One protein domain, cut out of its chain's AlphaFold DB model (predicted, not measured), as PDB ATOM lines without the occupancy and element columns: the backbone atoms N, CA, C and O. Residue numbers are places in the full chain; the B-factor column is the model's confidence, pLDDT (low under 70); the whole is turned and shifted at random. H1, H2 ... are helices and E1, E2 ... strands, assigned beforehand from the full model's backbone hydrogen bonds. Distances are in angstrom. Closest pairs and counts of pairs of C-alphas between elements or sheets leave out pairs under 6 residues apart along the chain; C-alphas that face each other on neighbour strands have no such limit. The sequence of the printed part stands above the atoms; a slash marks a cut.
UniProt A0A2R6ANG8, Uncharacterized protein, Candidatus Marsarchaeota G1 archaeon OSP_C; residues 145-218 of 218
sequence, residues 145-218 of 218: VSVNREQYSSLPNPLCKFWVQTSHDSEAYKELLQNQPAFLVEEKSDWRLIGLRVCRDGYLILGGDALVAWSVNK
ATOM      1  N   VAL A 145      82.947  17.214  38.183       92.12
ATOM      2  CA  VAL A 145      84.090  16.457  38.685       92.12
ATOM      3  C   VAL A 145      84.595  15.484  37.631       92.12
ATOM      4  O   VAL A 145      83.826  14.896  36.875       92.12
ATOM      5  N   SER A 146      85.906  15.304  37.563       93.00
ATOM      6  CA  SER A 146      86.541  14.292  36.724       93.00
ATOM      7  C   SER A 146      87.224  13.266  37.616       93.00
ATOM      8  O   SER A 146      88.042  13.621  38.466       93.00
ATOM      9  N   VAL A 147      86.871  11.998  37.429       91.56
ATOM     10  CA  VAL A 147      87.335  10.859  38.230       91.56
ATOM     11  C   VAL A 147      87.724   9.694  37.323       91.56
ATOM     12  O   VAL A 147      87.260   9.606  36.186       91.56
ATOM     13  N   ASN A 148      88.546   8.769  37.824       88.00
ATOM     14  CA  ASN A 148      88.774   7.498  37.136       88.00
ATOM     15  C   ASN A 148      87.545   6.588  37.304       88.00
ATOM     16  O   ASN A 148      87.285   6.104  38.403       88.00
ATOM     17  N   ARG A 149      86.807   6.343  36.216       86.62
ATOM     18  CA  ARG A 149      85.556   5.567  36.223       86.62
ATOM     19  C   ARG A 149      85.721   4.178  36.837       86.62
ATOM     20  O   ARG A 149      84.944   3.835  37.721       86.62
ATOM     21  N   GLU A 150      86.757   3.439  36.451       85.94
ATOM     22  CA  GLU A 150      87.007   2.069  36.929       85.94
ATOM     23  C   GLU A 150      87.171   1.996  38.454       85.94
ATOM     24  O   GLU A 150      86.749   1.033  39.098       85.94
ATOM     25  N   GLN A 151      87.751   3.045  39.044       83.88
ATOM     26  CA  GLN A 151      87.993   3.118  40.480       83.88
ATOM     27  C   GLN A 151      86.692   3.256  41.282       83.88
ATOM     28  O   GLN A 151      86.619   2.751  42.400       83.88
ATOM     29  N   TYR A 152      85.676   3.929  40.741       86.94
ATOM     30  CA  TYR A 152      84.464   4.280  41.491       86.94
ATOM     31  C   TYR A 152      83.199   3.576  40.986       86.94
ATOM     32  O   TYR A 152      82.135   3.803  41.546       86.94
ATOM     33  N   SER A 153      83.281   2.725  39.959       84.44
ATOM     34  CA  SER A 153      82.122   2.010  39.401       84.44
ATOM     35  C   SER A 153      81.918   0.594  39.957       84.44
ATOM     36  O   SER A 153      80.860   0.006  39.761       84.44
ATOM     37  N   SER A 154      82.915   0.014  40.631       77.56
ATOM     38  CA  SER A 154      82.873  -1.385  41.100       77.56
ATOM     39  C   SER A 154      82.427  -1.529  42.558       77.56
ATOM     40  O   SER A 154      81.630  -2.413  42.885       77.56
ATOM     41  N   LEU A 155      82.925  -0.656  43.433       80.69
ATOM     42  CA  LEU A 155      82.528  -0.520  44.831       80.69
ATOM     43  C   LEU A 155      82.754   0.920  45.316       80.69
ATOM     44  O   LEU A 155      83.576   1.631  44.729       80.69
ATOM     45  N   PRO A 156      82.060   1.359  46.380       77.81
ATOM     46  CA  PRO A 156      82.288   2.669  46.969       77.81
ATOM     47  C   PRO A 156      83.715   2.776  47.495       77.81
ATOM     48  O   PRO A 156      84.151   1.942  48.286       77.81
ATOM     49  N   ASN A 157      84.427   3.815  47.068       73.19
ATOM     50  CA  ASN A 157      85.826   4.035  47.418       73.19
ATOM     51  C   ASN A 157      86.053   5.481  47.873       73.19
ATOM     52  O   ASN A 157      85.386   6.378  47.357       73.19
ATOM     53  N   PRO A 158      86.996   5.740  48.797       77.12
ATOM     54  CA  PRO A 158      87.359   7.101  49.172       77.12
ATOM     55  C   PRO A 158      87.829   7.912  47.959       77.12
ATOM     56  O   PRO A 158      88.654   7.452  47.162       77.12
ATOM     57  N   LEU A 159      87.307   9.129  47.826       76.56
ATOM     58  CA  LEU A 159      87.630  10.038  46.740       76.56
ATOM     59  C   LEU A 159      89.016  10.655  46.969       76.56
ATOM     60  O   LEU A 159      89.166  11.644  47.684       76.56
ATOM     61  N   CYS A 160      90.044  10.047  46.373       79.25
ATOM     62  CA  CYS A 160      91.438  10.440  46.619       79.25
ATOM     63  C   CYS A 160      92.111  11.166  45.451       79.25
ATOM     64  O   CYS A 160      93.096  11.872  45.650       79.25
ATOM     65  N   LYS A 161      91.636  10.937  44.223       82.56
ATOM     66  CA  LYS A 161      92.209  11.498  42.991       82.56
ATOM     67  C   LYS A 161      91.083  11.921  42.064       82.56
ATOM     68  O   LYS A 161      90.409  11.070  41.482       82.56
ATOM     69  N   PHE A 162      90.884  13.226  41.957       91.44
ATOM     70  CA  PHE A 162      89.830  13.824  41.155       91.44
ATOM     71  C   PHE A 162      90.185  15.263  40.798       91.44
ATOM     72  O   PHE A 162      91.024  15.898  41.439       91.44
ATOM     73  N   TRP A 163      89.528  15.773  39.766       92.75
ATOM     74  CA  TRP A 163      89.604  17.172  39.371       92.75
ATOM     75  C   TRP A 163      88.234  17.804  39.516       92.75
ATOM     76  O   TRP A 163      87.228  17.161  39.224       92.75
ATOM     77  N   VAL A 164      88.205  19.060  39.944       92.62
ATOM     78  CA  VAL A 164      86.987  19.863  40.004       92.62
ATOM     79  C   VAL A 164      87.120  20.947  38.947       92.62
ATOM     80  O   VAL A 164      88.073  21.723  38.978       92.62
ATOM     81  N   GLN A 165      86.186  20.983  38.006       91.19
ATOM     82  CA  GLN A 165      86.049  22.054  37.033       91.19
ATOM     83  C   GLN A 165      84.882  22.937  37.470       91.19
ATOM     84  O   GLN A 165      83.731  22.502  37.528       91.19
ATOM     85  N   THR A 166      85.212  24.170  37.834       85.94
ATOM     86  CA  THR A 166      84.283  25.167  38.360       85.94
ATOM     87  C   THR A 166      84.843  26.561  38.091       85.94
ATOM     88  O   THR A 166      86.060  26.733  38.027       85.94
ATOM     89  N   SER A 167      83.965  27.551  37.947       80.00
ATOM     90  CA  SER A 167      84.315  28.977  37.927       80.00
ATOM     91  C   SER A 167      84.743  29.509  39.302       80.00
ATOM     92  O   SER A 167      85.177  30.654  39.413       80.00
ATOM     93  N   HIS A 168      84.582  28.702  40.353       76.31
ATOM     94  CA  HIS A 168      84.847  29.052  41.747       76.31
ATOM     95  C   HIS A 168      86.171  28.470  42.258       76.31
ATOM     96  O   HIS A 168      86.968  27.917  41.501       76.31
ATOM     97  N   ASP A 169      86.412  28.589  43.564       81.56
ATOM     98  CA  ASP A 169      87.587  28.010  44.206       81.56
ATOM     99  C   ASP A 169      87.533  26.473  44.173       81.56
ATOM    100  O   ASP A 169      86.872  25.815  44.980       81.56
ATOM    101  N   SER A 170      88.245  25.897  43.205       86.94
ATOM    102  CA  SER A 170      88.338  24.449  43.039       86.94
ATOM    103  C   SER A 170      89.031  23.751  44.214       86.94
ATOM    104  O   SER A 170      88.745  22.581  44.460       86.94
ATOM    105  N   GLU A 171      89.909  24.438  44.952       90.25
ATOM    106  CA  GLU A 171      90.642  23.844  46.074       90.25
ATOM    107  C   GLU A 171      89.738  23.673  47.291       90.25
ATOM    108  O   GLU A 171      89.753  22.612  47.913       90.25
ATOM    109  N   ALA A 172      88.855  24.639  47.557       87.88
ATOM    110  CA  ALA A 172      87.836  24.496  48.594       87.88
ATOM    111  C   ALA A 172      86.908  23.298  48.308       87.88
ATOM    112  O   ALA A 172      86.632  22.483  49.187       87.88
ATOM    113  N   TYR A 173      86.481  23.110  47.055       87.50
ATOM    114  CA  TYR A 173      85.732  21.905  46.688       87.50
ATOM    115  C   TYR A 173      86.546  20.629  46.900       87.50
ATOM    116  O   TYR A 173      86.018  19.662  47.438       87.50
ATOM    117  N   LYS A 174      87.823  20.595  46.503       87.38
ATOM    118  CA  LYS A 174      88.660  19.408  46.724       87.38
ATOM    119  C   LYS A 174      88.770  19.078  48.205       87.38
ATOM    120  O   LYS A 174      88.567  17.930  48.578       87.38
ATOM    121  N   GLU A 175      89.006  20.072  49.048       85.94
ATOM    122  CA  GLU A 175      89.093  19.890  50.494       85.94
ATOM    123  C   GLU A 175      87.788  19.342  51.101       85.94
ATOM    124  O   GLU A 175      87.848  18.441  51.934       85.94
ATOM    125  N   LEU A 176      86.618  19.810  50.640       83.62
ATOM    126  CA  LEU A 176      85.300  19.299  51.056       83.62
ATOM    127  C   LEU A 176      84.919  17.946  50.462       83.62
ATOM    128  O   LEU A 176      83.864  17.426  50.795       83.62
ATOM    129  N   LEU A 177      85.668  17.398  49.518       83.38
ATOM    130  CA  LEU A 177      85.282  16.164  48.827       83.38
ATOM    131  C   LEU A 177      86.308  15.053  49.035       83.38
ATOM    132  O   LEU A 177      85.978  13.873  48.920       83.38
ATOM    133  N   GLN A 178      87.539  15.424  49.377       79.69
ATOM    134  CA  GLN A 178      88.634  14.511  49.646       79.69
ATOM    135  C   GLN A 178      88.235  13.474  50.701       79.69
ATOM    136  O   GLN A 178      87.621  13.786  51.722       79.69
ATOM    137  N   ASN A 179      88.616  12.222  50.449       76.50
ATOM    138  CA  ASN A 179      88.388  11.056  51.306       76.50
ATOM    139  C   ASN A 179      86.914  10.677  51.524       76.50
ATOM    140  O   ASN A 179      86.648   9.696  52.221       76.50
ATOM    141  N   GLN A 180      85.956  11.376  50.907       75.88
ATOM    142  CA  GLN A 180      84.557  10.969  50.981       75.88
ATOM    143  C   GLN A 180      84.335   9.664  50.223       75.88
ATOM    144  O   GLN A 180      84.849   9.522  49.112       75.88
ATOM    145  N   PRO A 181      83.563   8.710  50.774       74.50
ATOM    146  CA  PRO A 181      83.128   7.551  50.011       74.50
ATOM    147  C   PRO A 181      82.424   8.014  48.738       74.50
ATOM    148  O   PRO A 181      81.558   8.883  48.796       74.50
ATOM    149  N   ALA A 182      82.803   7.457  47.598       81.44
ATOM    150  CA  ALA A 182      82.284   7.849  46.301       81.44
ATOM    151  C   ALA A 182      81.917   6.620  45.477       81.44
ATOM    152  O   ALA A 182      82.637   5.619  45.482       81.44
ATOM    153  N   PHE A 183      80.807   6.711  44.755       85.06
ATOM    154  CA  PHE A 183      80.361   5.694  43.817       85.06
ATOM    155  C   PHE A 183      79.808   6.353  42.555       85.06
ATOM    156  O   PHE A 183      79.034   7.308  42.624       85.06
ATOM    157  N   LEU A 184      80.234   5.862  41.400       90.25
ATOM    158  CA  LEU A 184      79.878   6.404  40.101       90.25
ATOM    159  C   LEU A 184      78.725   5.607  39.499       90.25
ATOM    160  O   LEU A 184      78.824   4.394  39.328       90.25
ATOM    161  N   VAL A 185      77.672   6.319  39.115       87.81
ATOM    162  CA  VAL A 185      76.549   5.779  38.347       87.81
ATOM    163  C   VAL A 185      76.493   6.450  36.977       87.81
ATOM    164  O   VAL A 185      76.920   7.595  36.821       87.81
ATOM    165  N   GLU A 186      76.000   5.735  35.967       85.25
ATOM    166  CA  GLU A 186      75.923   6.261  34.595       85.25
ATOM    167  C   GLU A 186      74.884   7.379  34.476       85.25
ATOM    168  O   GLU A 186      75.112   8.388  33.811       85.25
ATOM    169  N   GLU A 187      73.776   7.234  35.196       78.44
ATOM    170  CA  GLU A 187      72.703   8.211  35.263       78.44
ATOM    171  C   GLU A 187      72.114   8.283  36.672       78.44
ATOM    172  O   GLU A 187      72.210   7.348  37.472       78.44
ATOM    173  N   LYS A 188      71.492   9.420  36.993       69.31
ATOM    174  CA  LYS A 188      70.778   9.597  38.257       69.31
ATOM    175  C   LYS A 188      69.431   8.872  38.172       69.31
ATOM    176  O   LYS A 188      68.411   9.484  37.869       69.31
ATOM    177  N   SER A 189      69.442   7.570  38.434       58.66
ATOM    178  CA  SER A 189      68.244   6.719  38.403       58.66
ATOM    179  C   SER A 189      67.278   6.985  39.563       58.66
ATOM    180  O   SER A 189      66.078   6.751  39.441       58.66
ATOM    181  N   ASP A 190      67.772   7.536  40.677       61.56
ATOM    182  CA  ASP A 190      66.967   7.938  41.830       61.56
ATOM    183  C   ASP A 190      67.143   9.434  42.114       61.56
ATOM    184  O   ASP A 190      68.249   9.924  42.365       61.56
ATOM    185  N   TRP A 191      66.028  10.170  42.105       55.34
ATOM    186  CA  TRP A 191      66.006  11.614  42.335       55.34
ATOM    187  C   TRP A 191      66.575  12.010  43.709       55.34
ATOM    188  O   TRP A 191      67.061  13.134  43.867       55.34
ATOM    189  N   ARG A 192      66.575  11.079  44.671       61.53
ATOM    190  CA  ARG A 192      67.019  11.282  46.057       61.53
ATOM    191  C   ARG A 192      68.532  11.207  46.240       61.53
ATOM    192  O   ARG A 192      69.021  11.708  47.245       61.53
ATOM    193  N   LEU A 193      69.271  10.605  45.305       67.06
ATOM    194  CA  LEU A 193      70.727  10.485  45.413       67.06
ATOM    195  C   LEU A 193      71.373  11.849  45.139       67.06
ATOM    196  O   LEU A 193      71.218  12.407  44.048       67.06
ATOM    197  N   ILE A 194      72.062  12.404  46.135       72.56
ATOM    198  CA  ILE A 194      72.804  13.666  46.012       72.56
ATOM    199  C   ILE A 194      74.240  13.350  45.591       72.56
ATOM    200  O   ILE A 194      74.847  12.372  46.024       72.56
ATOM    201  N   GLY A 195      74.786  14.175  44.710       79.81
ATOM    202  CA  GLY A 195      76.063  13.924  44.070       79.81
ATOM    203  C   GLY A 195      76.427  15.002  43.062       79.81
ATOM    204  O   GLY A 195      75.674  15.949  42.814       79.81
ATOM    205  N   LEU A 196      77.597  14.839  42.463       86.62
ATOM    206  CA  LEU A 196      78.177  15.784  41.523       86.62
ATOM    207  C   LEU A 196      78.099  15.243  40.101       86.62
ATOM    208  O   LEU A 196      78.245  14.046  39.851       86.62
ATOM    209  N   ARG A 197      77.904  16.148  39.144       88.94
ATOM    210  CA  ARG A 197      77.959  15.794  37.726       88.94
ATOM    211  C   ARG A 197      79.393  15.443  37.342       88.94
ATOM    212  O   ARG A 197      80.317  16.174  37.691       88.94
ATOM    213  N   VAL A 198      79.572  14.383  36.560       90.50
ATOM    214  CA  VAL A 198      80.875  14.054  35.972       90.50
ATOM    215  C   VAL A 198      81.042  14.759  34.626       90.50
ATOM    216  O   VAL A 198      80.102  14.836  33.836       90.50
ATOM    217  N   CYS A 199      82.232  15.299  34.347       87.62
ATOM    218  CA  CYS A 199      82.462  16.106  33.139       87.62
ATOM    219  C   CYS A 199      82.335  15.312  31.814       87.62
ATOM    220  O   CYS A 199      82.143  15.919  30.767       87.62
ATOM    221  N   ARG A 200      82.444  13.974  31.840       80.62
ATOM    222  CA  ARG A 200      82.346  13.070  30.670       80.62
ATOM    223  C   ARG A 200      81.207  12.058  30.824       80.62
ATOM    224  O   ARG A 200      81.415  10.861  30.642       80.62
ATOM    225  N   ASP A 201      80.046  12.579  31.206       77.75
ATOM    226  CA  ASP A 201      78.828  11.837  31.539       77.75
ATOM    227  C   ASP A 201      78.962  10.936  32.778       77.75
ATOM    228  O   ASP A 201      80.039  10.455  33.138       77.75
ATOM    229  N   GLY A 202      77.850  10.766  33.489       86.44
ATOM    230  CA  GLY A 202      77.815  10.106  34.791       86.44
ATOM    231  C   GLY A 202      77.524  11.042  35.957       86.44
ATOM    232  O   GLY A 202      77.577  12.277  35.871       86.44
ATOM    233  N   TYR A 203      77.214  10.416  37.083       88.62
ATOM    234  CA  TYR A 203      76.883  11.077  38.330       88.62
ATOM    235  C   TYR A 203      77.669  10.436  39.471       88.62
ATOM    236  O   TYR A 203      77.586   9.230  39.708       88.62
ATOM    237  N   LEU A 204      78.478  11.243  40.152       89.19
ATOM    238  CA  LEU A 204      79.309  10.801  41.261       89.19
ATOM    239  C   LEU A 204      78.558  11.026  42.567       89.19
ATOM    240  O   LEU A 204      78.387  12.163  43.010       89.19
ATOM    241  N   ILE A 205      78.118   9.939  43.179       85.50
ATOM    242  CA  ILE A 205      77.401   9.949  44.451       85.50
ATOM    243  C   ILE A 205      78.423   9.859  45.571       85.50
ATOM    244  O   ILE A 205      79.386   9.099  45.471       85.50
ATOM    245  N   LEU A 206      78.228  10.652  46.620       79.12
ATOM    246  CA  LEU A 206      79.224  10.867  47.664       79.12
ATOM    247  C   LEU A 206      78.659  10.600  49.064       79.12
ATOM    248  O   LEU A 206      77.455  10.693  49.304       79.12
ATOM    249  N   GLY A 207      79.551  10.332  50.015       73.56
ATOM    250  CA  GLY A 207      79.217  10.144  51.422       73.56
ATOM    251  C   GLY A 207      78.466   8.836  51.666       73.56
ATOM    252  O   GLY A 207      78.697   7.828  50.997       73.56
ATOM    253  N   GLY A 208      77.550   8.843  52.638       67.38
ATOM    254  CA  GLY A 208      76.748   7.661  52.983       67.38
ATOM    255  C   GLY A 208      75.903   7.116  51.822       67.38
ATOM    256  O   GLY A 208      75.711   5.903  51.716       67.38
ATOM    257  N   ASP A 209      75.478   7.985  50.901       71.62
ATOM    258  CA  ASP A 209      74.629   7.611  49.764       71.62
ATOM    259  C   ASP A 209      75.380   6.775  48.717       71.62
ATOM    260  O   ASP A 209      74.754   6.043  47.951       71.62
ATOM    261  N   ALA A 210      76.718   6.813  48.706       72.94
ATOM    262  CA  ALA A 210      77.530   6.028  47.777       72.94
ATOM    263  C   ALA A 210      77.316   4.513  47.965       72.94
ATOM    264  O   ALA A 210      77.253   3.761  46.992       72.94
ATOM    265  N   LEU A 211      77.139   4.060  49.212       69.00
ATOM    266  CA  LEU A 211      76.846   2.657  49.531       69.00
ATOM    267  C   LEU A 211      75.456   2.240  49.047       69.00
ATOM    268  O   LEU A 211      75.285   1.140  48.517       69.00
ATOM    269  N   VAL A 212      74.472   3.130  49.193       69.56
ATOM    270  CA  VAL A 212      73.107   2.903  48.708       69.56
ATOM    271  C   VAL A 212      73.109   2.824  47.185       69.56
ATOM    272  O   VAL A 212      72.598   1.856  46.623       69.56
ATOM    273  N   ALA A 213      73.752   3.784  46.521       72.56
ATOM    274  CA  ALA A 213      73.874   3.825  45.072       72.56
ATOM    275  C   ALA A 213      74.490   2.546  44.499       72.56
ATOM    276  O   ALA A 213      73.946   1.969  43.558       72.56
ATOM    277  N   TRP A 214      75.575   2.066  45.107       78.00
ATOM    278  CA  TRP A 214      76.209   0.806  44.731       78.00
ATOM    279  C   TRP A 214      75.276  -0.394  44.863       78.00
ATOM    280  O   TRP A 214      75.253  -1.248  43.982       78.00
ATOM    281  N   SER A 215      74.486  -0.457  45.936       68.38
ATOM    282  CA  SER A 215      73.564  -1.575  46.160       68.38
ATOM    283  C   SER A 215      72.413  -1.639  45.154       68.38
ATOM    284  O   SER A 215      71.913  -2.727  44.890       68.38
ATOM    285  N   VAL A 216      71.995  -0.494  44.606       68.56
ATOM    286  CA  VAL A 216      70.884  -0.388  43.642       68.56
ATOM    287  C   VAL A 216      71.354  -0.587  42.196       68.56
ATOM    288  O   VAL A 216      70.563  -0.999  41.358       68.56
ATOM    289  N   ASN A 217      72.627  -0.302  41.899       66.44
ATOM    290  CA  ASN A 217      73.213  -0.433  40.556       66.44
ATOM    291  C   ASN A 217      73.886  -1.801  40.306       66.44
ATOM    292  O   ASN A 217      74.594  -1.957  39.312       66.44
ATOM    293  N   LYS A 218      73.692  -2.775  41.201       61.09
ATOM    294  CA  LYS A 218      74.043  -4.188  40.998       61.09
ATOM    295  C   LYS A 218      72.815  -4.995  40.613       61.09
ATOM    296  O   LYS A 218      72.991  -5.933  39.808       61.09
TER     297      LYS A 218
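This is residues 145 to 218 of the 218 residues of an uncharacterized protein of Candidatus Marsarchaeota G1 archaeon OSP_C (UniProt A0A2R6ANG8). A small antiparallel sheet, E3, E5 and E4, forms the middle, with H1 over one face and H3 over the other, both at the E3 edge; toward one end of the long axis a two-stranded ribbon, E1 and E2, comes beside E4, and H2 packs on E2 there. The printed part has 74 residues with three named helices and five named strands, in the order E1 H1 E2 H2 E3 E4 E5 H3. The larger sheet has the order E3 - E5 - E4, and both sheets are antiparallel. The class is mixed, helices and strands; the whole is compact, with a radius of gyration of the C-alphas of 11.4 A, yet elongated, spanning 34 by 21 by 20 A.

Find C-alpha 145 at (84.090, 16.457, 38.685); here E1 begins and runs to residue 147. H1 takes residues 149 to 153. Next look at E2, residues 162 to 165, 10.0 A long, and H2, residues 170 to 177, 10.6 A long. E3, residues 181 to 185, starts at C-alpha 181 at (83.128, 7.551, 50.011) and covers 13.5 A. E4, residues 195 to 198, is 9.4 A long, and E5, residues 203 to 206, is 9.6 A long. H3, residues 209 to 216, runs 10.7 A to C-alpha 216 at (70.884, -0.388, 43.642).

Start at E5, the inner strand: N 183 of E3 and O 205 are 2.9 A apart, within hydrogen-bond range, and on its other side N 196 of E4 and O 204 are 2.8 A apart, also within range. E4 and E5 form a hairpin, at 144 degrees between their directions. H1 is on this sheet, over E3, at a height of 7.8 A; the closest C-alphas are those of Tyr 152 and Phe 183, 4.9 A. H3 is on the opposite face, over E3 at a height of 7.8 A, slantwise to the strands at 37 degrees to E3 on the local plane; the C-alphas of Phe 183 and Ala 210 come closest, 4.9 A. Residues 157 to 158 pair antiparallel with residues 181 to 182 of E3. Look then at E1: its closest C-alpha to E4 is that of Val 145, 4.8 A from that of Val 198. E1 and E2 are antiparallel, with N 146 and O 163 2.8 A apart, within range. H2 is not on the larger sheet; the closest C-alphas of E2 and H2 are those of Val 164 and Ser 170, 5.7 A. In H1, H2 and H3 every O i to N i+4 pair is within hydrogen-bond range.

The C-alphas of Asp 169 and Lys 218, the two farthest apart, stand 35.1 A from each other. The printed part has no cut, and no link is long. Mean pLDDT of the printed part is 80.0; look for values under 70 at residues 188 to 193, 208, 211 to 212 and 215 to 218.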